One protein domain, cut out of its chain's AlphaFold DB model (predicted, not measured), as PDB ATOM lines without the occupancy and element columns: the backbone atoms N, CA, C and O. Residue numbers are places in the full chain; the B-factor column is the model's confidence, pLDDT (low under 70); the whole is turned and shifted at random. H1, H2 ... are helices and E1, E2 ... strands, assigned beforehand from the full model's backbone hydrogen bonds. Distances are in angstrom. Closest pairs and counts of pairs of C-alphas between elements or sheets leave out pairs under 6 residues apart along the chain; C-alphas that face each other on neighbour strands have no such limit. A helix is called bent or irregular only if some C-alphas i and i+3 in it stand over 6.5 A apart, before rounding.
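Overview. This is residues 5 to 180 of the 195 residues of an uncharacterized protein of Mesorhizobium sp (UniProt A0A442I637). What shape do these atoms make? A strongly twisted sheet of four strands, E1, E2, E5 and E4, lies toward one end, and a two-stranded ribbon, E3 and E6, runs on toward the other, with the long helix H2 packed beside E3. H4 passes near E4 and leads straight into E6, and H5 lies at the far end from the sheet. What is it built of? There are 176 printed residues, with five named helices and six named strands in the order H1 E1 E2 H2 E3 H3 E4 E5 H4 E6 H5, both sheets antiparallel and the class mixed. The whole is compact, with a radius of gyration of the C-alphas of 16.6 A and spans of 49 by 38 by 34 A.

Arrangement. How is the largest sheet ordered? It runs E1, residues 29 to 33, E2, residues 37 to 45, E5, residues 124 to 131, and E4, residues 108 to 113, and E2 bends by 69 degrees at residue 40. Within hydrogen-bond range are N 31 and O 39, 2.8 A, in the hairpin E1 and E2; N 44 and O 125, 2.7 A, between E2 and E5; and N 109 and O 130, 2.7 A, in the hairpin E4 and E5. Where is H4? H4, residues 140 to 156, only grazes this sheet, with residues 145 to 153. With residues 150 to 154 alone it touches H1, residues 22 to 25, the closest C-alphas being those of Ala 22 and Arg 154, 5.6 A. With residues 153 to 156 alone it touches H3, residues 97 to 101, the closest C-alphas being those of Ala 99 and Cys 156, 6.0 A. What lies beyond? E3, residues 91 to 95, and E6, residues 157 to 162, are antiparallel at 164 degrees, with N 158 and O 94 within hydrogen-bond range at 2.8 A. H2, residues 53 to 73, comes closest to E3 at the C-alphas of Gly 60 and Gly 91, 7.4 A. H5, residues 166 to 176, touches no helix. Are the helix backbones complete? Every O i to N i+4 pair is within hydrogen-bond range in H2 and H3, 11 of 13 are in H4 and 2 of 7 in H5, beside 4 of 8 O i to N i+3 pairs in H5; H1 is too short for an O i to N i+4 pair.

Along the chain. Where do the elements begin and end? H1 begins at C-alpha 22, (149.395, 125.684, 144.808), and H5 ends at C-alpha 176, (148.778, 123.327, 125.391). Which are long? H2 measures 30.1 A, H4 25.0 A, E5 22.3 A and E2 21.6 A from first to last C-alpha. H5 is irregular, with C-alphas 170 and 173 7.9 A apart.

Size, cuts and confidence. How far does it reach? The two C-alphas farthest apart, those of Gly 133 and Asp 170, are 49.8 A apart. Which stretches stand free or are long? Residues 73 to 78 stand free, as do residues 137 to 144, of which 140 to 144 belong to H4; the link from H2 to E3, 17 residues, is long. Is it whole and sure? The printed part has no cut; its mean pLDDT is 72.7, and residues 5 to 37, 113 to 120, 134 to 140 and 176 to 180 are under 70.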
ATOM      1  N   LEU A   5     162.682 119.944 141.150       48.56
ATOM      2  CA  LEU A   5     161.732 119.936 140.034       48.56
ATOM      3  C   LEU A   5     160.460 119.230 140.473       48.56
ATOM      4  O   LEU A   5     160.510 118.050 140.792       48.56
ATOM      5  N   ALA A   6     159.325 119.921 140.438       45.81
ATOM      6  CA  ALA A   6     158.021 119.298 140.630       45.81
ATOM      7  C   ALA A   6     157.407 118.940 139.258       45.81
ATOM      8  O   ALA A   6     156.769 119.797 138.635       45.81
ATOM      9  N   PRO A   7     157.602 117.714 138.728       44.81
ATOM     10  CA  PRO A   7     156.938 117.287 137.503       44.81
ATOM     11  C   PRO A   7     155.437 117.178 137.766       44.81
ATOM     12  O   PRO A   7     154.989 116.366 138.583       44.81
ATOM     13  N   ARG A   8     154.619 117.984 137.081       49.47
ATOM     14  CA  ARG A   8     153.174 117.888 137.287       49.47
ATOM     15  C   ARG A   8     152.545 116.811 136.414       49.47
ATOM     16  O   ARG A   8     152.787 116.715 135.219       49.47
ATOM     17  N   MET A   9     151.643 116.084 137.063       49.16
ATOM     18  CA  MET A   9     150.714 115.112 136.513       49.16
ATOM     19  C   MET A   9     149.294 115.694 136.464       49.16
ATOM     20  O   MET A   9     148.748 116.075 137.507       49.16
ATOM     21  N   VAL A  10     148.669 115.723 135.288       41.31
ATOM     22  CA  VAL A  10     147.237 116.037 135.147       41.31
ATOM     23  C   VAL A  10     146.426 114.854 135.691       41.31
ATOM     24  O   VAL A  10     146.607 113.717 135.260       41.31
ATOM     25  N   LEU A  11     145.570 115.094 136.689       40.44
ATOM     26  CA  LEU A  11     144.657 114.087 137.242       40.44
ATOM     27  C   LEU A  11     143.207 114.461 136.936       40.44
ATOM     28  O   LEU A  11     142.830 115.635 136.953       40.44
ATOM     29  N   LYS A  12     142.399 113.428 136.688       37.78
ATOM     30  CA  LYS A  12     140.952 113.495 136.466       37.78
ATOM     31  C   LYS A  12     140.276 114.426 137.489       37.78
ATOM     32  O   LYS A  12     140.370 114.173 138.683       37.78
ATOM     33  N   GLY A  13     139.572 115.453 137.005       38.97
ATOM     34  CA  GLY A  13     138.731 116.342 137.823       38.97
ATOM     35  C   GLY A  13     139.338 117.695 138.215       38.97
ATOM     36  O   GLY A  13     138.677 118.449 138.915       38.97
ATOM     37  N   SER A  14     140.552 118.029 137.765       40.34
ATOM     38  CA  SER A  14     141.099 119.389 137.913       40.34
ATOM     39  C   SER A  14     140.638 120.284 136.753       40.34
ATOM     40  O   SER A  14     140.643 119.829 135.609       40.34
ATOM     41  N   ASP A  15     140.201 121.519 137.038       40.44
ATOM     42  CA  ASP A  15     139.817 122.505 136.014       40.44
ATOM     43  C   ASP A  15     141.028 122.752 135.081       40.44
ATOM     44  O   ASP A  15     142.075 123.213 135.543       40.44
ATOM     45  N   PRO A  16     140.964 122.351 133.797       43.22
ATOM     46  CA  PRO A  16     142.158 122.068 132.999       43.22
ATOM     47  C   PRO A  16     142.873 123.302 132.437       43.22
ATOM     48  O   PRO A  16     143.885 123.147 131.758       43.22
ATOM     49  N   LYS A  17     142.371 124.521 132.663       44.72
ATOM     50  CA  LYS A  17     142.855 125.703 131.924       44.72
ATOM     51  C   LYS A  17     143.945 126.496 132.633       44.72
ATOM     52  O   LYS A  17     144.693 127.223 131.981       44.72
ATOM     53  N   ILE A  18     144.037 126.393 133.957       45.06
ATOM     54  CA  ILE A  18     144.999 127.164 134.742       45.06
ATOM     55  C   ILE A  18     145.572 126.281 135.842       45.06
ATOM     56  O   ILE A  18     144.875 125.851 136.758       45.06
ATOM     57  N   ILE A  19     146.876 126.042 135.766       47.84
ATOM     58  CA  ILE A  19     147.622 125.422 136.848       47.84
ATOM     59  C   ILE A  19     148.082 126.526 137.784       47.84
ATOM     60  O   ILE A  19     149.003 127.276 137.467       47.84
ATOM     61  N   SER A  20     147.454 126.612 138.954       43.12
ATOM     62  CA  SER A  20     147.997 127.433 140.028       43.12
ATOM     63  C   SER A  20     149.222 126.733 140.640       43.12
ATOM     64  O   SER A  20     149.192 125.510 140.828       43.12
ATOM     65  N   PRO A  21     150.276 127.479 141.008       43.44
ATOM     66  CA  PRO A  21     151.419 126.964 141.766       43.44
ATOM     67  C   PRO A  21     151.028 126.114 142.994       43.44
ATOM     68  O   PRO A  21     151.640 125.083 143.254       43.44
ATOM     69  N   ALA A  22     149.925 126.452 143.674       44.59
ATOM     70  CA  ALA A  22     149.395 125.684 144.808       44.59
ATOM     71  C   ALA A  22     149.066 124.219 144.450       44.59
ATOM     72  O   ALA A  22     149.349 123.301 145.210       44.59
ATOM     73  N   SER A  23     148.535 123.964 143.253       48.28
ATOM     74  CA  SER A  23     148.183 122.605 142.810       48.28
ATOM     75  C   SER A  23     149.385 121.726 142.419       48.28
ATOM     76  O   SER A  23     149.217 120.525 142.191       48.28
ATOM     77  N   VAL A  24     150.585 122.312 142.336       50.06
ATOM     78  CA  VAL A  24     151.856 121.602 142.112       50.06
ATOM     79  C   VAL A  24     152.398 121.038 143.428       50.06
ATOM     80  O   VAL A  24     152.913 119.925 143.435       50.06
ATOM     81  N   VAL A  25     152.213 121.766 144.532       51.75
ATOM     82  CA  VAL A  25     152.722 121.410 145.868       51.75
ATOM     83  C   VAL A  25     151.678 120.714 146.760       51.75
ATOM     84  O   VAL A  25     152.033 120.107 147.761       51.75
ATOM     85  N   ALA A  26     150.396 120.694 146.371       51.75
ATOM     86  CA  ALA A  26     149.281 120.122 147.145       51.75
ATOM     87  C   ALA A  26     149.201 118.578 147.212       51.75
ATOM     88  O   ALA A  26     148.115 118.021 147.369       51.75
ATOM     89  N   LYS A  27     150.309 117.850 147.042       59.53
ATOM     90  CA  LYS A  27     150.321 116.374 147.109       59.53
ATOM     91  C   LYS A  27     151.341 115.858 148.107       59.53
ATOM     92  O   LYS A  27     152.118 114.961 147.782       59.53
ATOM     93  N   PHE A  28     151.305 116.416 149.309       61.88
ATOM     94  CA  PHE A  28     151.997 115.826 150.434       61.88
ATOM     95  C   PHE A  28     151.486 114.406 150.682       61.88
ATOM     96  O   PHE A  28     150.280 114.145 150.675       61.88
ATOM     97  N   LYS A  29     152.415 113.462 150.824       66.19
ATOM     98  CA  LYS A  29     152.120 112.084 151.215       66.19
ATOM     99  C   LYS A  29     152.800 111.788 152.535       66.19
ATOM    100  O   LYS A  29     153.976 112.108 152.692       66.19
ATOM    101  N   ASN A  30     152.089 111.114 153.431       63.81
ATOM    102  CA  ASN A  30     152.707 110.566 154.632       63.81
ATOM    103  C   ASN A  30     153.784 109.560 154.218       63.81
ATOM    104  O   ASN A  30     153.516 108.624 153.457       63.81
ATOM    105  N   HIS A  31     154.991 109.777 154.711       65.94
ATOM    106  CA  HIS A  31     156.130 108.896 154.554       65.94
ATOM    107  C   HIS A  31     156.768 108.684 155.922       65.94
ATOM    108  O   HIS A  31     156.894 109.624 156.706       65.94
ATOM    109  N   THR A  32     157.171 107.452 156.202       65.94
ATOM    110  CA  THR A  32     157.934 107.123 157.404       65.94
ATOM    111  C   THR A  32     159.375 106.905 156.979       65.94
ATOM    112  O   THR A  32     159.657 105.975 156.227       65.94
ATOM    113  N   PHE A  33     160.270 107.777 157.428       63.25
ATOM    114  CA  PHE A  33     161.702 107.651 157.171       63.25
ATOM    115  C   PHE A  33     162.334 106.622 158.113       63.25
ATOM    116  O   PHE A  33     161.779 106.283 159.167       63.25
ATOM    117  N   ASP A  34     163.534 106.162 157.754       53.03
ATOM    118  CA  ASP A  34     164.354 105.311 158.613       53.03
ATOM    119  C   ASP A  34     164.535 105.972 159.990       53.03
ATOM    120  O   ASP A  34     164.987 107.112 160.101       53.03
ATOM    121  N   GLY A  35     164.128 105.266 161.048       59.66
ATOM    122  CA  GLY A  35     164.087 105.800 162.417       59.66
ATOM    123  C   GLY A  35     162.690 106.156 162.937       59.66
ATOM    124  O   GLY A  35     162.576 106.618 164.068       59.66
ATOM    125  N   GLY A  36     161.628 105.913 162.160       63.12
ATOM    126  CA  GLY A  36     160.240 106.075 162.614       63.12
ATOM    127  C   GLY A  36     159.726 107.515 162.569       63.12
ATOM    128  O   GLY A  36     158.660 107.797 163.108       63.12
ATOM    129  N   VAL A  37     160.467 108.424 161.927       64.50
ATOM    130  CA  VAL A  37     160.031 109.807 161.719       64.50
ATOM    131  C   VAL A  37     158.940 109.820 160.658       64.50
ATOM    132  O   VAL A  37     159.186 109.482 159.500       64.50
ATOM    133  N   GLU A  38     157.739 110.225 161.053       72.69
ATOM    134  CA  GLU A  38     156.653 110.504 160.123       72.69
ATOM    135  C   GLU A  38     156.807 111.917 159.563       72.69
ATOM    136  O   GLU A  38     156.973 112.886 160.308       72.69
ATOM    137  N   ALA A  39     156.753 112.038 158.242       71.75
ATOM    138  CA  ALA A  39     156.751 113.328 157.582       71.75
ATOM    139  C   ALA A  39     155.836 113.338 156.365       71.75
ATOM    140  O   ALA A  39     155.555 112.319 155.732       71.75
ATOM    141  N   GLU A  40     155.403 114.536 156.014       75.50
ATOM    142  CA  GLU A  40     154.628 114.782 154.814       75.50
ATOM    143  C   GLU A  40     155.560 115.203 153.683       75.50
ATOM    144  O   GLU A  40     156.252 116.209 153.791       75.50
ATOM    145  N   THR A  41     155.597 114.434 152.594       71.44
ATOM    146  CA  THR A  41     156.603 114.571 151.526       71.44
ATOM    147  C   THR A  41     156.021 115.044 150.202       71.44
ATOM    148  O   THR A  41     154.974 114.569 149.754       71.44
ATOM    149  N   LEU A  42     156.732 115.963 149.553       73.56
ATOM    150  CA  LEU A  42     156.537 116.382 148.175       73.56
ATOM    151  C   LEU A  42     157.749 115.945 147.348       73.56
ATOM    152  O   LEU A  42     158.849 116.468 147.512       73.56
ATOM    153  N   SER A  43     157.506 115.035 146.413       73.94
ATOM    154  CA  SER A  43     158.527 114.485 145.527       73.94
ATOM    155  C   SER A  43     159.014 115.460 144.468       73.94
ATOM    156  O   SER A  43     158.226 116.018 143.698       73.94
ATOM    157  N   THR A  44     160.333 115.598 144.388       74.88
ATOM    158  CA  THR A  44     161.031 116.527 143.504       74.88
ATOM    159  C   THR A  44     162.340 115.941 142.953       74.88
ATOM    160  O   THR A  44     162.680 114.789 143.223       74.88
ATOM    161  N   GLY A  45     163.046 116.692 142.100       76.56
ATOM    162  CA  GLY A  45     164.335 116.280 141.531       76.56
ATOM    163  C   GLY A  45     165.465 117.274 141.807       76.56
ATOM    164  O   GLY A  45     165.261 118.469 141.623       76.56
ATOM    165  N   ARG A  46     166.641 116.770 142.189       78.12
ATOM    166  CA  ARG A  46     167.883 117.466 142.544       78.12
ATOM    167  C   ARG A  46     168.554 118.158 141.358       78.12
ATOM    168  O   ARG A  46     169.066 117.505 140.451       78.12
ATOM    169  N   CYS A  47     168.656 119.481 141.400       72.06
ATOM    170  CA  CYS A  47     169.303 120.256 140.338       72.06
ATOM    171  C   CYS A  47     170.797 120.010 140.136       72.06
ATOM    172  O   CYS A  47     171.280 120.231 139.032       72.06
ATOM    173  N   ASP A  48     171.544 119.596 141.161       75.00
ATOM    174  CA  ASP A  48     172.964 119.270 140.985       75.00
ATOM    175  C   ASP A  48     173.161 118.046 140.076       75.00
ATOM    176  O   ASP A  48     174.187 117.934 139.411       75.00
ATOM    177  N   LEU A  49     172.148 117.178 139.985       80.00
ATOM    178  CA  LEU A  49     172.109 116.032 139.076       80.00
ATOM    179  C   LEU A  49     171.298 116.326 137.799       80.00
ATOM    180  O   LEU A  49     171.585 115.774 136.734       80.00
ATOM    181  N   LEU A  50     170.336 117.250 137.878       80.19
ATOM    182  CA  LEU A  50     169.463 117.712 136.790       80.19
ATOM    183  C   LEU A  50     169.906 119.085 136.256       80.19
ATOM    184  O   LEU A  50     169.117 120.015 136.119       80.19
ATOM    185  N   ASP A  51     171.193 119.179 135.930       79.12
ATOM    186  CA  ASP A  51     171.915 120.390 135.506       79.12
ATOM    187  C   ASP A  51     171.540 120.945 134.117       79.12
ATOM    188  O   ASP A  51     172.055 121.978 133.688       79.12
ATOM    189  N   SER A  52     170.667 120.260 133.380       81.75
ATOM    190  CA  SER A  52     170.353 120.581 131.991       81.75
ATOM    191  C   SER A  52     168.904 120.253 131.648       81.75
ATOM    192  O   SER A  52     168.311 119.307 132.167       81.75
ATOM    193  N   LEU A  53     168.326 121.029 130.725       80.25
ATOM    194  CA  LEU A  53     166.934 120.851 130.295       80.25
ATOM    195  C   LEU A  53     166.615 119.437 129.770       80.25
ATOM    196  O   LEU A  53     165.527 118.950 130.078       80.25
ATOM    197  N   PRO A  54     167.509 118.739 129.036       84.25
ATOM    198  CA  PRO A  54     167.272 117.348 128.656       84.25
ATOM    199  C   PRO A  54     167.160 116.403 129.859       84.25
ATOM    200  O   PRO A  54     166.227 115.610 129.914       84.25
ATOM    201  N   LYS A  55     168.031 116.526 130.872       84.62
ATOM    202  CA  LYS A  55     167.937 115.693 132.084       84.62
ATOM    203  C   LYS A  55     166.651 115.970 132.865       84.62
ATOM    204  O   LYS A  55     165.985 115.042 133.314       84.62
ATOM    205  N   VAL A  56     166.275 117.246 132.980       81.31
ATOM    206  CA  VAL A  56     165.002 117.684 133.579       81.31
ATOM    207  C   VAL A  56     163.808 117.048 132.860       81.31
ATOM    208  O   VAL A  56     162.889 116.540 133.506       81.31
ATOM    209  N   HIS A  57     163.829 117.070 131.525       83.19
ATOM    210  CA  HIS A  57     162.818 116.434 130.686       83.19
ATOM    211  C   HIS A  57     162.750 114.928 130.945       83.19
ATOM    212  O   HIS A  57     161.671 114.412 131.233       83.19
ATOM    213  N   ASP A  58     163.885 114.232 130.869       85.62
ATOM    214  CA  ASP A  58     163.950 112.778 131.015       85.62
ATOM    215  C   ASP A  58     163.418 112.338 132.376       85.62
ATOM    216  O   ASP A  58     162.588 111.430 132.459       85.62
ATOM    217  N   PHE A  59     163.833 113.026 133.441       84.06
ATOM    218  CA  PHE A  59     163.313 112.804 134.784       84.06
ATOM    219  C   PHE A  59     161.793 113.005 134.834       84.06
ATOM    220  O   PHE A  59     161.057 112.122 135.283       84.06
ATOM    221  N   GLY A  60     161.297 114.130 134.311       81.12
ATOM    222  CA  GLY A  60     159.869 114.435 134.279       81.12
ATOM    223  C   GLY A  60     159.037 113.384 133.535       81.12
ATOM    224  O   GLY A  60     158.015 112.918 134.051       81.12
ATOM    225  N   CYS A  61     159.503 112.952 132.363       84.31
ATOM    226  CA  CYS A  61     158.885 111.900 131.561       84.31
ATOM    227  C   CYS A  61     158.907 110.538 132.274       84.31
ATOM    228  O   CYS A  61     157.892 109.834 132.279       84.31
ATOM    229  N   ARG A  62     160.014 110.170 132.935       85.25
ATOM    230  CA  ARG A  62     160.114 108.932 133.731       85.25
ATOM    231  C   ARG A  62     159.130 108.930 134.895       85.25
ATOM    232  O   ARG A  62     158.421 107.942 135.080       85.25
ATOM    233  N   VAL A  63     159.034 110.033 135.639       80.50
ATOM    234  CA  VAL A  63     158.081 110.173 136.754       80.50
ATOM    235  C   VAL A  63     156.637 110.070 136.249       80.50
ATOM    236  O   VAL A  63     155.831 109.329 136.820       80.50
ATOM    237  N   ALA A  64     156.309 110.748 135.145       80.88
ATOM    238  CA  ALA A  64     154.988 110.678 134.522       80.88
ATOM    239  C   ALA A  64     154.628 109.253 134.057       80.88
ATOM    240  O   ALA A  64     153.520 108.764 134.313       80.88
ATOM    241  N   SER A  65     155.579 108.568 133.424       84.69
ATOM    242  CA  SER A  65     155.428 107.183 132.977       84.69
ATOM    243  C   SER A  65     155.231 106.226 134.154       84.69
ATOM    244  O   SER A  65     154.249 105.483 134.188       84.69
ATOM    245  N   ALA A  66     156.077 106.314 135.186       83.81
ATOM    246  CA  ALA A  66     155.973 105.492 136.390       83.81
ATOM    247  C   ALA A  66     154.612 105.659 137.085       83.81
ATOM    248  O   ALA A  66     153.982 104.676 137.475       83.81
ATOM    249  N   ALA A  67     154.101 106.888 137.174       82.38
ATOM    250  CA  ALA A  67     152.773 107.141 137.722       82.38
ATOM    251  C   ALA A  67     151.646 106.538 136.867       82.38
ATOM    252  O   ALA A  67     150.652 106.050 137.409       82.38
ATOM    253  N   THR A  68     151.789 106.548 135.539       84.31
ATOM    254  CA  THR A  68     150.855 105.864 134.631       84.31
ATOM    255  C   THR A  68     150.900 104.349 134.834       84.31
ATOM    256  O   THR A  68     149.845 103.723 134.925       84.31
ATOM    257  N   MET A  69     152.090 103.764 134.991       86.44
ATOM    258  CA  MET A  69     152.253 102.333 135.270       86.44
ATOM    259  C   MET A  69     151.601 101.928 136.597       86.44
ATOM    260  O   MET A  69     150.896 100.924 136.640       86.44
ATOM    261  N   ILE A  70     151.758 102.728 137.656       85.81
ATOM    262  CA  ILE A  70     151.093 102.485 138.948       85.81
ATOM    263  C   ILE A  70     149.566 102.495 138.781       85.81
ATOM    264  O   ILE A  70     148.888 101.584 139.252       85.81
ATOM    265  N   LYS A  71     149.008 103.482 138.066       84.56
ATOM    266  CA  LYS A  71     147.562 103.534 137.778       84.56
ATOM    267  C   LYS A  71     147.084 102.324 136.969       84.56
ATOM    268  O   LYS A  71     145.986 101.831 137.214       84.56
ATOM    269  N   GLN A  72     147.886 101.858 136.010       90.69
ATOM    270  CA  GLN A  72     147.569 100.685 135.195       90.69
ATOM    271  C   GLN A  72     147.590  99.405 136.038       90.69
ATOM    272  O   GLN A  72     146.701  98.572 135.890       90.69
ATOM    273  N   ALA A  73     148.543  99.274 136.966       90.44
ATOM    274  CA  ALA A  73     148.601  98.159 137.909       90.44
ATOM    275  C   ALA A  73     147.395  98.137 138.868       90.44
ATOM    276  O   ALA A  73     146.929  97.067 139.245       90.44
ATOM    277  N   GLN A  74     146.847  99.305 139.219       89.25
ATOM    278  CA  GLN A  74     145.618  99.427 140.018       89.25
ATOM    279  C   GLN A  74     144.331  99.117 139.230       89.25
ATOM    280  O   GLN A  74     143.271  98.975 139.835       89.25
ATOM    281  N   ARG A  75     144.395  99.053 137.893       89.88
ATOM    282  CA  ARG A  75     143.263  98.757 136.995       89.88
ATOM    283  C   ARG A  75     143.682  97.764 135.904       89.88
ATOM    284  O   ARG A  75     143.737  98.132 134.729       89.88
ATOM    285  N   PRO A  76     144.044  96.524 136.272       91.12
ATOM    286  CA  PRO A  76     144.599  95.553 135.327       91.12
ATOM    287  C   PRO A  76     143.564  95.026 134.324       91.12
ATOM    288  O   PRO A  76     143.931  94.426 133.319       91.12
ATOM    289  N   ASP A  77     142.276  95.254 134.582       93.25
ATOM    290  CA  ASP A  77     141.140  94.793 133.784       93.25
ATOM    291  C   ASP A  77     141.015  95.501 132.429       93.25
ATOM    292  O   ASP A  77     140.383  94.976 131.512       93.25
ATOM    293  N   ARG A  78     141.607  96.695 132.281       92.38
ATOM    294  CA  ARG A  78     141.541  97.454 131.029       92.38
ATOM    295  C   ARG A  78     142.709  98.420 130.836       92.38
ATOM    296  O   ARG A  78     143.227  98.967 131.810       92.38
ATOM    297  N   PRO A  79     143.061  98.743 129.581       92.25
ATOM    298  CA  PRO A  79     143.989  99.830 129.294       92.25
ATOM    299  C   PRO A  79     143.465 101.190 129.781       92.25
ATOM    300  O   PRO A  79     142.268 101.495 129.679       92.25
ATOM    301  N   LEU A  80     144.377 102.032 130.269       89.62
ATOM    302  CA  LEU A  80     144.097 103.437 130.568       89.62
ATOM    303  C   LEU A  80     143.827 104.230 129.279       89.62
ATOM    304  O   LEU A  80     144.574 104.155 128.306       89.62
ATOM    305  N   LYS A  81     142.773 105.048 129.281       89.62
ATOM    306  CA  LYS A  81     142.410 105.929 128.163       89.62
ATOM    307  C   LYS A  81     143.194 107.247 128.204       89.62
ATOM    308  O   LYS A  81     142.985 108.066 129.101       89.62
ATOM    309  N   ARG A  82     144.034 107.496 127.197       85.38
ATOM    310  CA  ARG A  82     144.705 108.797 126.984       85.38
ATOM    311  C   ARG A  82     143.712 109.869 126.495       85.38
ATOM    312  O   ARG A  82     142.750 109.522 125.808       85.38
ATOM    313  N   PRO A  83     143.891 111.157 126.849       82.19
ATOM    314  CA  PRO A  83     144.816 111.685 127.864       82.19
ATOM    315  C   PRO A  83     144.260 111.615 129.305       82.19
ATOM    316  O   PRO A  83     144.938 111.973 130.262       82.19
ATOM    317  N   LYS A  84     142.994 111.209 129.487       81.00
ATOM    318  CA  LYS A  84     142.230 111.431 130.733       81.00
ATOM    319  C   LYS A  84     142.609 110.514 131.901       81.00
ATOM    320  O   LYS A  84     142.355 110.862 133.053       81.00
ATOM    321  N   GLU A  85     143.128 109.324 131.620       81.69
ATOM    322  CA  GLU A  85     143.455 108.309 132.632       81.69
ATOM    323  C   GLU A  85     144.965 108.098 132.791       81.69
ATOM    324  O   GLU A  85     145.408 107.483 133.760       81.69
ATOM    325  N   THR A  86     145.757 108.665 131.889       82.81
ATOM    326  CA  THR A  86     147.219 108.646 131.898       82.81
ATOM    327  C   THR A  86     147.788 109.884 132.582       82.81
ATOM    328  O   THR A  86     147.063 110.784 133.005       82.81
ATOM    329  N   THR A  87     149.097 109.889 132.791       83.69
ATOM    330  CA  THR A  87     149.838 111.019 133.341       83.69
ATOM    331  C   THR A  87     150.794 111.552 132.276       83.69
ATOM    332  O   THR A  87     151.515 110.763 131.675       83.69
ATOM    333  N   HIS A  88     150.847 112.876 132.108       82.19
ATOM    334  CA  HIS A  88     151.672 113.554 131.103       82.19
ATOM    335  C   HIS A  88     152.584 114.588 131.756       82.19
ATOM    336  O   HIS A  88     152.121 115.358 132.602       82.19
ATOM    337  N   TYR A  89     153.858 114.605 131.364       83.69
ATOM    338  CA  TYR A  89     154.811 115.620 131.804       83.69
ATOM    339  C   TYR A  89     154.583 116.915 131.018       83.69
ATOM    340  O   TYR A  89     154.719 116.933 129.798       83.69
ATOM    341  N   CYS A  90     154.222 117.988 131.727       79.06
ATOM    342  CA  CYS A  90     153.835 119.271 131.120       79.06
ATOM    343  C   CYS A  90     154.859 120.399 131.364       79.06
ATOM    344  O   CYS A  90     154.560 121.577 131.157       79.06
ATOM    345  N   GLY A  91     156.057 120.056 131.846       81.62
ATOM    346  CA  GLY A  91     157.099 121.012 132.212       81.62
ATOM    347  C   GLY A  91     157.418 121.037 133.702       81.62
ATOM    348  O   GLY A  91     157.058 120.128 134.453       81.62
ATOM    349  N   SER A  92     158.147 122.067 134.120       80.81
ATOM    350  CA  SER A  92     158.730 122.145 135.461       80.81
ATOM    351  C   SER A  92     158.845 123.572 135.997       80.81
ATOM    352  O   SER A  92     158.744 124.547 135.251       80.81
ATOM    353  N   TYR A  93     159.066 123.659 137.307       78.25
ATOM    354  CA  TYR A  93     159.456 124.863 138.033       78.25
ATOM    355  C   TYR A  93     160.803 124.634 138.706       78.25
ATOM    356  O   TYR A  93     161.121 123.507 139.089       78.25
ATOM    357  N   TRP A  94     161.538 125.719 138.903       77.31
ATOM    358  CA  TRP A  94     162.691 125.766 139.790       77.31
ATOM    359  C   TRP A  94     162.205 126.053 141.209       77.31
ATOM    360  O   TRP A  94     161.322 126.886 141.387       77.31
ATOM    361  N   ILE A  95     162.763 125.383 142.214       76.56
ATOM    362  CA  ILE A  95     162.459 125.646 143.629       76.56
ATOM    363  C   ILE A  95     163.693 126.235 144.302       76.56
ATOM    364  O   ILE A  95     164.761 125.628 144.261       76.56
ATOM    365  N   ASP A  96     163.543 127.395 144.936       75.94
ATOM    366  CA  ASP A  96     164.586 127.999 145.767       75.94
ATOM    367  C   ASP A  96     164.655 127.287 147.125       75.94
ATOM    368  O   ASP A  96     163.835 127.515 148.011       75.94
ATOM    369  N   VAL A  97     165.630 126.393 147.287       74.38
ATOM    370  CA  VAL A  97     165.777 125.591 148.509       74.38
ATOM    371  C   VAL A  97     166.077 126.433 149.740       74.38
ATOM    372  O   VAL A  97     165.593 126.103 150.818       74.38
ATOM    373  N   ALA A  98     166.826 127.528 149.606       76.06
ATOM    374  CA  ALA A  98     167.085 128.402 150.744       76.06
ATOM    375  C   ALA A  98     165.786 129.072 151.215       76.06
ATOM    376  O   ALA A  98     165.533 129.132 152.416       76.06
ATOM    377  N   ALA A  99     164.936 129.492 150.270       80.25
ATOM    378  CA  ALA A  99     163.612 130.019 150.585       80.25
ATOM    379  C   ALA A  99     162.717 128.957 151.246       80.25
ATOM    380  O   ALA A  99     162.107 129.242 152.269       80.25
ATOM    381  N   VAL A 100     162.705 127.720 150.727       78.88
ATOM    382  CA  VAL A 100     161.940 126.595 151.302       78.88
ATOM    383  C   VAL A 100     162.370 126.283 152.738       78.88
ATOM    384  O   VAL A 100     161.522 126.124 153.612       78.88
ATOM    385  N   MET A 101     163.678 126.216 152.996       78.50
ATOM    386  CA  MET A 101     164.223 125.950 154.334       78.50
ATOM    387  C   MET A 101     163.981 127.106 155.316       78.50
ATOM    388  O   MET A 101     164.012 126.894 156.525       78.50
ATOM    389  N   GLY A 102     163.770 128.323 154.804       81.06
ATOM    390  CA  GLY A 102     163.497 129.525 155.590       81.06
ATOM    391  C   GLY A 102     162.017 129.786 155.875       81.06
ATOM    392  O   GLY A 102     161.713 130.794 156.510       81.06
ATOM    393  N   LEU A 103     161.101 128.927 155.410       83.06
ATOM    394  CA  LEU A 103     159.668 129.108 155.638       83.06
ATOM    395  C   LEU A 103     159.308 128.958 157.119       83.06
ATOM    396  O   LEU A 103     159.680 127.976 157.769       83.06
ATOM    397  N   ASP A 104     158.511 129.897 157.630       81.38
ATOM    398  CA  ASP A 104     157.860 129.747 158.928       81.38
ATOM    399  C   ASP A 104     156.635 128.842 158.778       81.38
ATOM    400  O   ASP A 104     155.574 129.252 158.313       81.38
ATOM    401  N   THR A 105     156.808 127.570 159.128       78.69
ATOM    402  CA  THR A 105     155.762 126.545 159.032       78.69
ATOM    403  C   THR A 105     155.168 126.177 160.388       78.69
ATOM    404  O   THR A 105     154.590 125.098 160.549       78.69
ATOM    405  N   GLY A 106     155.313 127.066 161.381       82.50
ATOM    406  CA  GLY A 106     154.753 126.902 162.718       82.50
ATOM    407  C   GLY A 106     155.216 125.596 163.381       82.50
ATOM    408  O   GLY A 106     156.414 125.447 163.658       82.50
ATOM    409  N   PRO A 107     154.304 124.633 163.647       81.25
ATOM    410  CA  PRO A 107     154.643 123.379 164.318       81.25
ATOM    411  C   PRO A 107     155.434 122.404 163.435       81.25
ATOM    412  O   PRO A 107     155.893 121.381 163.938       81.25
ATOM    413  N   TYR A 108     155.615 122.693 162.144       78.94
ATOM    414  CA  TYR A 108     156.445 121.890 161.252       78.94
ATOM    415  C   TYR A 108     157.833 122.512 161.068       78.94
ATOM    416  O   TYR A 108     158.065 123.700 161.284       78.94
ATOM    417  N   ALA A 109     158.793 121.674 160.702       79.44
ATOM    418  CA  ALA A 109     160.069 122.026 160.110       79.44
ATOM    419  C   ALA A 109     160.035 121.573 158.651       79.44
ATOM    420  O   ALA A 109     159.607 120.456 158.361       79.44
ATOM    421  N   VAL A 110     160.499 122.423 157.738       76.81
ATOM    422  CA  VAL A 110     160.689 122.028 156.341       76.81
ATOM    423  C   VAL A 110     162.117 121.535 156.175       76.81
ATOM    424  O   VAL A 110     163.062 122.218 156.567       76.81
ATOM    425  N   GLY A 111     162.272 120.345 155.612       71.81
ATOM    426  CA  GLY A 111     163.561 119.773 155.253       71.81
ATOM    427  C   GLY A 111     163.559 119.292 153.812       71.81
ATOM    428  O   GLY A 111     162.506 119.051 153.224       71.81
ATOM    429  N   ILE A 112     164.749 119.130 153.241       72.06
ATOM    430  CA  ILE A 112     164.919 118.447 151.959       72.06
ATOM    431  C   ILE A 112     165.698 117.175 152.209       72.06
ATOM    432  O   ILE A 112     166.839 117.207 152.668       72.06
ATOM    433  N   PHE A 113     165.063 116.059 151.896       69.69
ATOM    434  CA  PHE A 113     165.583 114.728 152.114       69.69
ATOM    435  C   PHE A 113     165.894 114.125 150.754       69.69
ATOM    436  O   PHE A 113     165.011 113.884 149.932       69.69
ATOM    437  N   ALA A 114     167.177 113.901 150.490       61.50
ATOM    438  CA  ALA A 114     167.609 113.122 149.338       61.50
ATOM    439  C   ALA A 114     167.380 111.636 149.642       61.50
ATOM    440  O   ALA A 114     168.325 110.894 149.896       61.50
ATOM    441  N   THR A 115     166.116 111.221 149.680       57.50
ATOM    442  CA  THR A 115     165.741 109.819 149.850       57.50
ATOM    443  C   THR A 115     165.473 109.250 148.468       57.50
ATOM    444  O   THR A 115     164.527 109.684 147.819       57.50
ATOM    445  N   PRO A 116     166.279 108.307 147.960       53.66
ATOM    446  CA  PRO A 116     166.015 107.724 146.656       53.66
ATOM    447  C   PRO A 116     164.649 107.018 146.693       53.66
ATOM    448  O   PRO A 116     164.490 106.010 147.376       53.66
ATOM    449  N   MET A 117     163.653 107.513 145.945       49.28
ATOM    450  CA  MET A 117     162.340 106.847 145.803       49.28
ATOM    451  C   MET A 117     162.480 105.404 145.275       49.28
ATOM    452  O   MET A 117     161.579 104.575 145.418       49.28
ATOM    453  N   LYS A 118     163.619 105.130 144.631       54.28
ATOM    454  CA  LYS A 118     164.190 103.831 144.283       54.28
ATOM    455  C   LYS A 118     165.712 103.967 144.377       54.28
ATOM    456  O   LYS A 118     166.196 105.065 144.095       54.28
ATOM    457  N   PRO A 119     166.473 102.891 144.642       54.47
ATOM    458  CA  PRO A 119     167.934 102.922 144.503       54.47
ATOM    459  C   PRO A 119     168.406 103.410 143.115       54.47
ATOM    460  O   PRO A 119     169.540 103.848 142.981       54.47
ATOM    461  N   ASP A 120     167.522 103.401 142.110       60.03
ATOM    462  CA  ASP A 120     167.825 103.690 140.703       60.03
ATOM    463  C   ASP A 120     167.530 105.144 140.261       60.03
ATOM    464  O   ASP A 120     167.599 105.443 139.069       60.03
ATOM    465  N   LEU A 121     167.124 106.037 141.176       71.56
ATOM    466  CA  LEU A 121     166.793 107.444 140.877       71.56
ATOM    467  C   LEU A 121     167.531 108.383 141.838       71.56
ATOM    468  O   LEU A 121     166.924 109.001 142.713       71.56
ATOM    469  N   GLU A 122     168.851 108.471 141.681       77.12
ATOM    470  CA  GLU A 122     169.737 109.311 142.504       77.12
ATOM    471  C   GLU A 122     169.379 110.801 142.429       77.12
ATOM    472  O   GLU A 122     169.596 111.558 143.378       77.12
ATOM    473  N   GLU A 123     168.797 111.224 141.305       77.94
ATOM    474  CA  GLU A 123     168.317 112.580 141.091       77.94
ATOM    475  C   GLU A 123     167.048 112.922 141.881       77.94
ATOM    476  O   GLU A 123     166.639 114.075 141.880       77.94
ATOM    477  N   HIS A 124     166.400 111.970 142.549       78.94
ATOM    478  CA  HIS A 124     165.185 112.224 143.316       78.94
ATOM    479  C   HIS A 124     165.479 112.842 144.695       78.94
ATOM    480  O   HIS A 124     166.410 112.438 145.392       78.94
ATOM    481  N   CYS A 125     164.647 113.789 145.127       75.19
ATOM    482  CA  CYS A 125     164.600 114.253 146.513       75.19
ATOM    483  C   CYS A 125     163.181 114.645 146.930       75.19
ATOM    484  O   CYS A 125     162.398 115.136 146.120       75.19
ATOM    485  N   ASP A 126     162.871 114.503 148.211       77.56
ATOM    486  CA  ASP A 126     161.608 114.940 148.790       77.56
ATOM    487  C   ASP A 126     161.802 116.240 149.578       77.56
ATOM    488  O   ASP A 126     162.740 116.382 150.365       77.56
ATOM    489  N   ILE A 127     160.884 117.188 149.408       77.12
ATOM    490  CA  ILE A 127     160.667 118.258 150.386       77.12
ATOM    491  C   ILE A 127     159.741 117.674 151.447       77.12
ATOM    492  O   ILE A 127     158.617 117.294 151.122       77.12
ATOM    493  N   ALA A 128     160.195 117.578 152.691       78.12
ATOM    494  CA  ALA A 128     159.428 116.978 153.771       78.12
ATOM    495  C   ALA A 128     159.068 117.993 154.859       78.12
ATOM    496  O   ALA A 128     159.893 118.813 155.262       78.12
ATOM    497  N   LEU A 129     157.839 117.894 155.356       78.38
ATOM    498  CA  LEU A 129     157.351 118.590 156.537       78.38
ATOM    499  C   LEU A 129     157.441 117.635 157.726       78.38
ATOM    500  O   LEU A 129     156.711 116.645 157.790       78.38
ATOM    501  N   VAL A 130     158.352 117.925 158.650       76.75
ATOM    502  CA  VAL A 130     158.608 117.137 159.861       76.75
ATOM    503  C   VAL A 130     158.030 117.882 161.058       76.75
ATOM    504  O   VAL A 130     158.327 119.058 161.247       76.75
ATOM    505  N   ALA A 131     157.209 117.241 161.884       76.69
ATOM    506  CA  ALA A 131     156.671 117.885 163.082       76.69
ATOM    507  C   ALA A 131     157.791 118.218 164.094       76.69
ATOM    508  O   ALA A 131     158.622 117.371 164.410       76.69
ATOM    509  N   LYS A 132     157.804 119.447 164.631       76.00
ATOM    510  CA  LYS A 132     158.733 119.898 165.691       76.00
ATOM    511  C   LYS A 132     158.287 119.477 167.103       76.00
ATOM    512  O   LYS A 132     159.031 119.676 168.058       76.00
ATOM    513  N   GLY A 133     157.075 118.940 167.245       72.25
ATOM    514  CA  GLY A 133     156.436 118.584 168.514       72.25
ATOM    515  C   GLY A 133     155.104 117.866 168.282       72.25
ATOM    516  O   GLY A 133     154.943 117.208 167.254       72.25
ATOM    517  N   GLU A 134     154.140 118.006 169.199       65.88
ATOM    518  CA  GLU A 134     152.767 117.528 168.975       65.88
ATOM    519  C   GLU A 134     152.132 118.320 167.825       65.88
ATOM    520  O   GLU A 134     151.654 119.443 167.992       65.88
ATOM    521  N   ALA A 135     152.180 117.750 166.621       63.53
ATOM    522  CA  ALA A 135     151.446 118.275 165.484       63.53
ATOM    523  C   ALA A 135     149.934 118.168 165.749       63.53
ATOM    524  O   ALA A 135     149.502 117.243 166.447       63.53
ATOM    525  N   PRO A 136     149.115 119.066 165.169       63.78
ATOM    526  CA  PRO A 136     147.668 118.937 165.236       63.78
ATOM    527  C   PRO A 136     147.244 117.529 164.813       63.78
ATOM    528  O   PRO A 136     147.647 117.041 163.750       63.78
ATOM    529  N   ALA A 137     146.433 116.875 165.647       62.75
ATOM    530  CA  ALA A 137     145.807 115.614 165.278       62.75
ATOM    531  C   ALA A 137     144.989 115.800 163.986       62.75
ATOM    532  O   ALA A 137     144.550 116.908 163.671       62.75
ATOM    533  N   ALA A 138     144.809 114.720 163.222       65.88
ATOM    534  CA  ALA A 138     144.079 114.751 161.956       65.88
ATOM    535  C   ALA A 138     142.747 115.524 162.074       65.88
ATOM    536  O   ALA A 138     141.995 115.320 163.026       65.88
ATOM    537  N   GLY A 139     142.452 116.397 161.107       66.50
ATOM    538  CA  GLY A 139     141.258 117.241 161.132       66.50
ATOM    539  C   GLY A 139     141.444 118.569 160.395       66.50
ATOM    540  O   GLY A 139     142.482 118.817 159.785       66.50
ATOM    541  N   HIS A 140     140.428 119.430 160.476       68.75
ATOM    542  CA  HIS A 140     140.365 120.694 159.732       68.75
ATOM    543  C   HIS A 140     141.535 121.647 160.013       68.75
ATOM    544  O   HIS A 140     142.012 122.300 159.088       68.75
ATOM    545  N   ASP A 141     142.029 121.691 161.250       70.81
ATOM    546  CA  ASP A 141     143.139 122.573 161.630       70.81
ATOM    547  C   ASP A 141     144.458 122.137 160.977       70.81
ATOM    548  O   ASP A 141     145.248 122.971 160.533       70.81
ATOM    549  N   LYS A 142     144.670 120.820 160.846       73.38
ATOM    550  CA  LYS A 142     145.815 120.263 160.121       73.38
ATOM    551  C   LYS A 142     145.737 120.616 158.633       73.38
ATOM    552  O   LYS A 142     146.723 121.079 158.066       73.38
ATOM    553  N   ASP A 143     144.571 120.436 158.016       71.81
ATOM    554  CA  ASP A 143     144.366 120.720 156.590       71.81
ATOM    555  C   ASP A 143     144.538 122.215 156.265       71.81
ATOM    556  O   ASP A 143     145.122 122.566 155.234       71.81
ATOM    557  N   ALA A 144     144.060 123.102 157.144       73.56
ATOM    558  CA  ALA A 144     144.226 124.547 157.009       73.56
ATOM    559  C   ALA A 144     145.706 124.948 157.072       73.56
ATOM    560  O   ALA A 144     146.198 125.627 156.172       73.56
ATOM    561  N   LEU A 145     146.438 124.437 158.063       76.75
ATOM    562  CA  LEU A 145     147.867 124.699 158.218       76.75
ATOM    563  C   LEU A 145     148.687 124.168 157.032       76.75
ATOM    564  O   LEU A 145     149.554 124.864 156.506       76.75
ATOM    565  N   LEU A 146     148.398 122.955 156.552       75.06
ATOM    566  CA  LEU A 146     149.043 122.431 155.345       75.06
ATOM    567  C   LEU A 146     148.733 123.300 154.127       75.06
ATOM    568  O   LEU A 146     149.612 123.527 153.297       75.06
ATOM    569  N   THR A 147     147.510 123.819 154.025       76.44
ATOM    570  CA  THR A 147     147.117 124.734 152.947       76.44
ATOM    571  C   THR A 147     147.914 126.041 152.989       76.44
ATOM    572  O   THR A 147     148.327 126.523 151.932       76.44
ATOM    573  N   GLU A 148     148.195 126.582 154.174       79.00
ATOM    574  CA  GLU A 148     149.068 127.751 154.358       79.00
ATOM    575  C   GLU A 148     150.516 127.443 153.955       79.00
ATOM    576  O   GLU A 148     151.100 128.164 153.149       79.00
ATOM    577  N   ILE A 149     151.069 126.310 154.400       78.19
ATOM    578  CA  ILE A 149     152.427 125.883 154.032       78.19
ATOM    579  C   ILE A 149     152.549 125.669 152.514       78.19
ATOM    580  O   ILE A 149     153.515 126.105 151.890       78.19
ATOM    581  N   ILE A 150     151.549 125.046 151.885       76.62
ATOM    582  CA  ILE A 150     151.422 124.912 150.423       76.62
ATOM    583  C   ILE A 150     151.401 126.297 149.765       76.62
ATOM    584  O   ILE A 150     152.034 126.496 148.724       76.62
ATOM    585  N   ALA A 151     150.680 127.261 150.343       74.38
ATOM    586  CA  ALA A 151     150.610 128.619 149.824       74.38
ATOM    587  C   ALA A 151     151.954 129.357 149.919       74.38
ATOM    588  O   ALA A 151     152.257 130.130 149.014       74.38
ATOM    589  N   GLU A 152     152.772 129.090 150.931       79.88
ATOM    590  CA  GLU A 152     154.122 129.652 151.067       79.88
ATOM    591  C   GLU A 152     155.135 128.965 150.137       79.88
ATOM    592  O   GLU A 152     155.855 129.616 149.376       79.88
ATOM    593  N   LEU A 153     155.122 127.629 150.078       77.69
ATOM    594  CA  LEU A 153     155.968 126.847 149.166       77.69
ATOM    595  C   LEU A 153     155.778 127.257 147.706       77.69
ATOM    596  O   LEU A 153     156.721 127.231 146.914       77.69
ATOM    597  N   ARG A 154     154.566 127.682 147.336       75.25
ATOM    598  CA  ARG A 154     154.272 128.156 145.981       75.25
ATOM    599  C   ARG A 154     155.078 129.405 145.602       75.25
ATOM    600  O   ARG A 154     155.373 129.584 144.425       75.25
ATOM    601  N   LEU A 155     155.418 130.256 146.573       79.31
ATOM    602  CA  LEU A 155     156.200 131.479 146.365       79.31
ATOM    603  C   LEU A 155     157.684 131.161 146.133       79.31
ATOM    604  O   LEU A 155     158.420 131.971 145.575       79.31
ATOM    605  N   CYS A 156     158.109 129.949 146.495       78.69
ATOM    606  CA  CYS A 156     159.456 129.450 146.244       78.69
ATOM    607  C   CYS A 156     159.635 128.903 144.814       78.69
ATOM    608  O   CYS A 156     160.764 128.599 144.423       78.69
ATOM    609  N   LEU A 157     158.551 128.776 144.032       78.31
ATOM    610  CA  LEU A 157     158.579 128.299 142.646       78.31
ATOM    611  C   LEU A 157     158.941 129.433 141.677       78.31
ATOM    612  O   LEU A 157     158.320 130.494 141.680       78.31
ATOM    613  N   ARG A 158     159.913 129.195 140.794       77.12
ATOM    614  CA  ARG A 158     160.415 130.161 139.806       77.12
ATOM    615  C   ARG A 158     160.530 129.552 138.415       77.12
ATOM    616  O   ARG A 158     160.493 128.334 138.247       77.12
ATOM    617  N   ASP A 159     160.666 130.437 137.430       76.69
ATOM    618  CA  ASP A 159     160.997 130.119 136.039       76.69
ATOM    619  C   ASP A 159     160.197 128.945 135.460       76.69
ATOM    620  O   ASP A 159     160.788 127.920 135.111       76.69
ATOM    621  N   PRO A 160     158.858 129.065 135.335       79.44
ATOM    622  CA  PRO A 160     158.052 128.026 134.702       79.44
ATOM    623  C   PRO A 160     158.602 127.704 133.309       79.44
ATOM    624  O   PRO A 160     158.678 128.571 132.434       79.44
ATOM    625  N   LYS A 161     158.971 126.441 133.090       78.62
ATOM    626  CA  LYS A 161     159.411 125.922 131.792       78.62
ATOM    627  C   LYS A 161     158.338 124.979 131.251       78.62
ATOM    628  O   LYS A 161     158.369 123.793 131.590       78.62
ATOM    629  N   PRO A 162     157.368 125.478 130.460       79.50
ATOM    630  CA  PRO A 162     156.366 124.619 129.847       79.50
ATOM    631  C   PRO A 162     157.037 123.677 128.851       79.50
ATOM    632  O   PRO A 162     157.972 124.054 128.142       79.50
ATOM    633  N   HIS A 163     156.553 122.445 128.803       81.44
ATOM    634  CA  HIS A 163     157.092 121.430 127.916       81.44
ATOM    635  C   HIS A 163     155.998 120.439 127.523       81.44
ATOM    636  O   HIS A 163     155.194 120.049 128.361       81.44
ATOM    637  N   ILE A 164     155.997 120.008 126.262       83.12
ATOM    638  CA  ILE A 164     155.183 118.889 125.784       83.12
ATOM    639  C   ILE A 164     156.149 117.871 125.190       83.12
ATOM    640  O   ILE A 164     156.905 118.203 124.273       83.12
ATOM    641  N   CYS A 165     156.136 116.653 125.736       84.56
ATOM    642  CA  CYS A 165     156.965 115.560 125.241       84.56
ATOM    643  C   CYS A 165     156.657 115.284 123.771       84.56
ATOM    644  O   CYS A 165     155.498 115.324 123.359       84.56
ATOM    645  N   GLU A 166     157.674 114.905 122.995       87.75
ATOM    646  CA  GLU A 166     157.495 114.404 121.626       87.75
ATOM    647  C   GLU A 166     156.441 113.282 121.573       87.75
ATOM    648  O   GLU A 166     155.589 113.240 120.691       87.75
ATOM    649  N   CYS A 167     156.461 112.423 122.594       85.69
ATOM    650  CA  CYS A 167     155.553 111.304 122.812       85.69
ATOM    651  C   CYS A 167     154.085 111.682 123.093       85.69
ATOM    652  O   CYS A 167     153.227 110.795 123.118       85.69
ATOM    653  N   ASP A 168     153.818 112.967 123.333       86.81
ATOM    654  CA  ASP A 168     152.512 113.551 123.643       86.81
ATOM    655  C   ASP A 168     152.132 114.668 122.647       86.81
ATOM    656  O   ASP A 168     151.213 115.450 122.901       86.81
ATOM    657  N   LYS A 169     152.824 114.776 121.503       87.50
ATOM    658  CA  LYS A 169     152.522 115.799 120.485       87.50
ATOM    659  C   LYS A 169     151.109 115.698 119.921       87.50
ATOM    660  O   LYS A 169     150.512 116.720 119.601       87.50
ATOM    661  N   ASP A 170     150.564 114.489 119.826       89.06
ATOM    662  CA  ASP A 170     149.176 114.237 119.427       89.06
ATOM    663  C   ASP A 170     148.157 114.835 120.412       89.06
ATOM    664  O   ASP A 170     146.996 115.049 120.067       89.06
ATOM    665  N   LEU A 171     148.600 115.154 121.629       85.25
ATOM    666  CA  LEU A 171     147.808 115.766 122.686       85.25
ATOM    667  C   LEU A 171     148.089 117.267 122.835       85.25
ATOM    668  O   LEU A 171     147.647 117.856 123.820       85.25
ATOM    669  N   ALA A 172     148.799 117.902 121.896       83.81
ATOM    670  CA  ALA A 172     149.230 119.294 122.023       83.81
ATOM    671  C   ALA A 172     148.076 120.281 122.257       83.81
ATOM    672  O   ALA A 172     148.238 121.204 123.044       83.81
ATOM    673  N   ASP A 173     146.897 120.066 121.671       81.94
ATOM    674  CA  ASP A 173     145.732 120.928 121.928       81.94
ATOM    675  C   ASP A 173     145.192 120.758 123.356       81.94
ATOM    676  O   ASP A 173     144.791 121.722 124.011       81.94
ATOM    677  N   PHE A 174     145.211 119.525 123.868       78.88
ATOM    678  CA  PHE A 174     144.769 119.211 125.225       78.88
ATOM    679  C   PHE A 174     145.776 119.706 126.274       78.88
ATOM    680  O   PHE A 174     145.383 120.292 127.280       78.88
ATOM    681  N   LEU A 175     147.072 119.486 126.035       75.69
ATOM    682  CA  LEU A 175     148.161 119.843 126.945       75.69
ATOM    683  C   LEU A 175     148.583 121.311 126.812       75.69
ATOM    684  O   LEU A 175     148.978 121.924 127.792       75.69
ATOM    685  N   GLY A 176     148.455 121.918 125.637       67.81
ATOM    686  CA  GLY A 176     148.778 123.327 125.391       67.81
ATOM    687  C   GLY A 176     147.814 124.296 126.082       67.81
ATOM    688  O   GLY A 176     148.183 125.431 126.383       67.81
ATOM    689  N   GLY A 177     146.602 123.837 126.415       64.75
ATOM    690  CA  GLY A 177     145.677 124.560 127.293       64.75
ATOM    691  C   GLY A 177     146.163 124.674 128.744       64.75
ATOM    692  O   GLY A 177     145.618 125.464 129.511       64.75
ATOM    693  N   ILE A 178     147.197 123.918 129.115       65.44
ATOM    694  CA  ILE A 178     147.720 123.815 130.469       65.44
ATOM    695  C   ILE A 178     148.899 124.783 130.629       65.44
ATOM    696  O   ILE A 178     150.041 124.477 130.291       65.44
ATOM    697  N   ARG A 179     148.633 125.978 131.163       65.56
ATOM    698  CA  ARG A 179     149.678 126.988 131.403       65.56
ATOM    699  C   ARG A 179     150.324 126.808 132.772       65.56
ATOM    700  O   ARG A 179     149.627 126.852 133.785       65.56
ATOM    701  N   LEU A 180     151.653 126.689 132.801       67.12
ATOM    702  CA  LEU A 180     152.444 126.867 134.019       67.12
ATOM    703  C   LEU A 180     152.520 128.365 134.330       67.12
ATOM    704  O   LEU A 180     153.230 129.109 133.653       67.12
TER     705      LEU A 180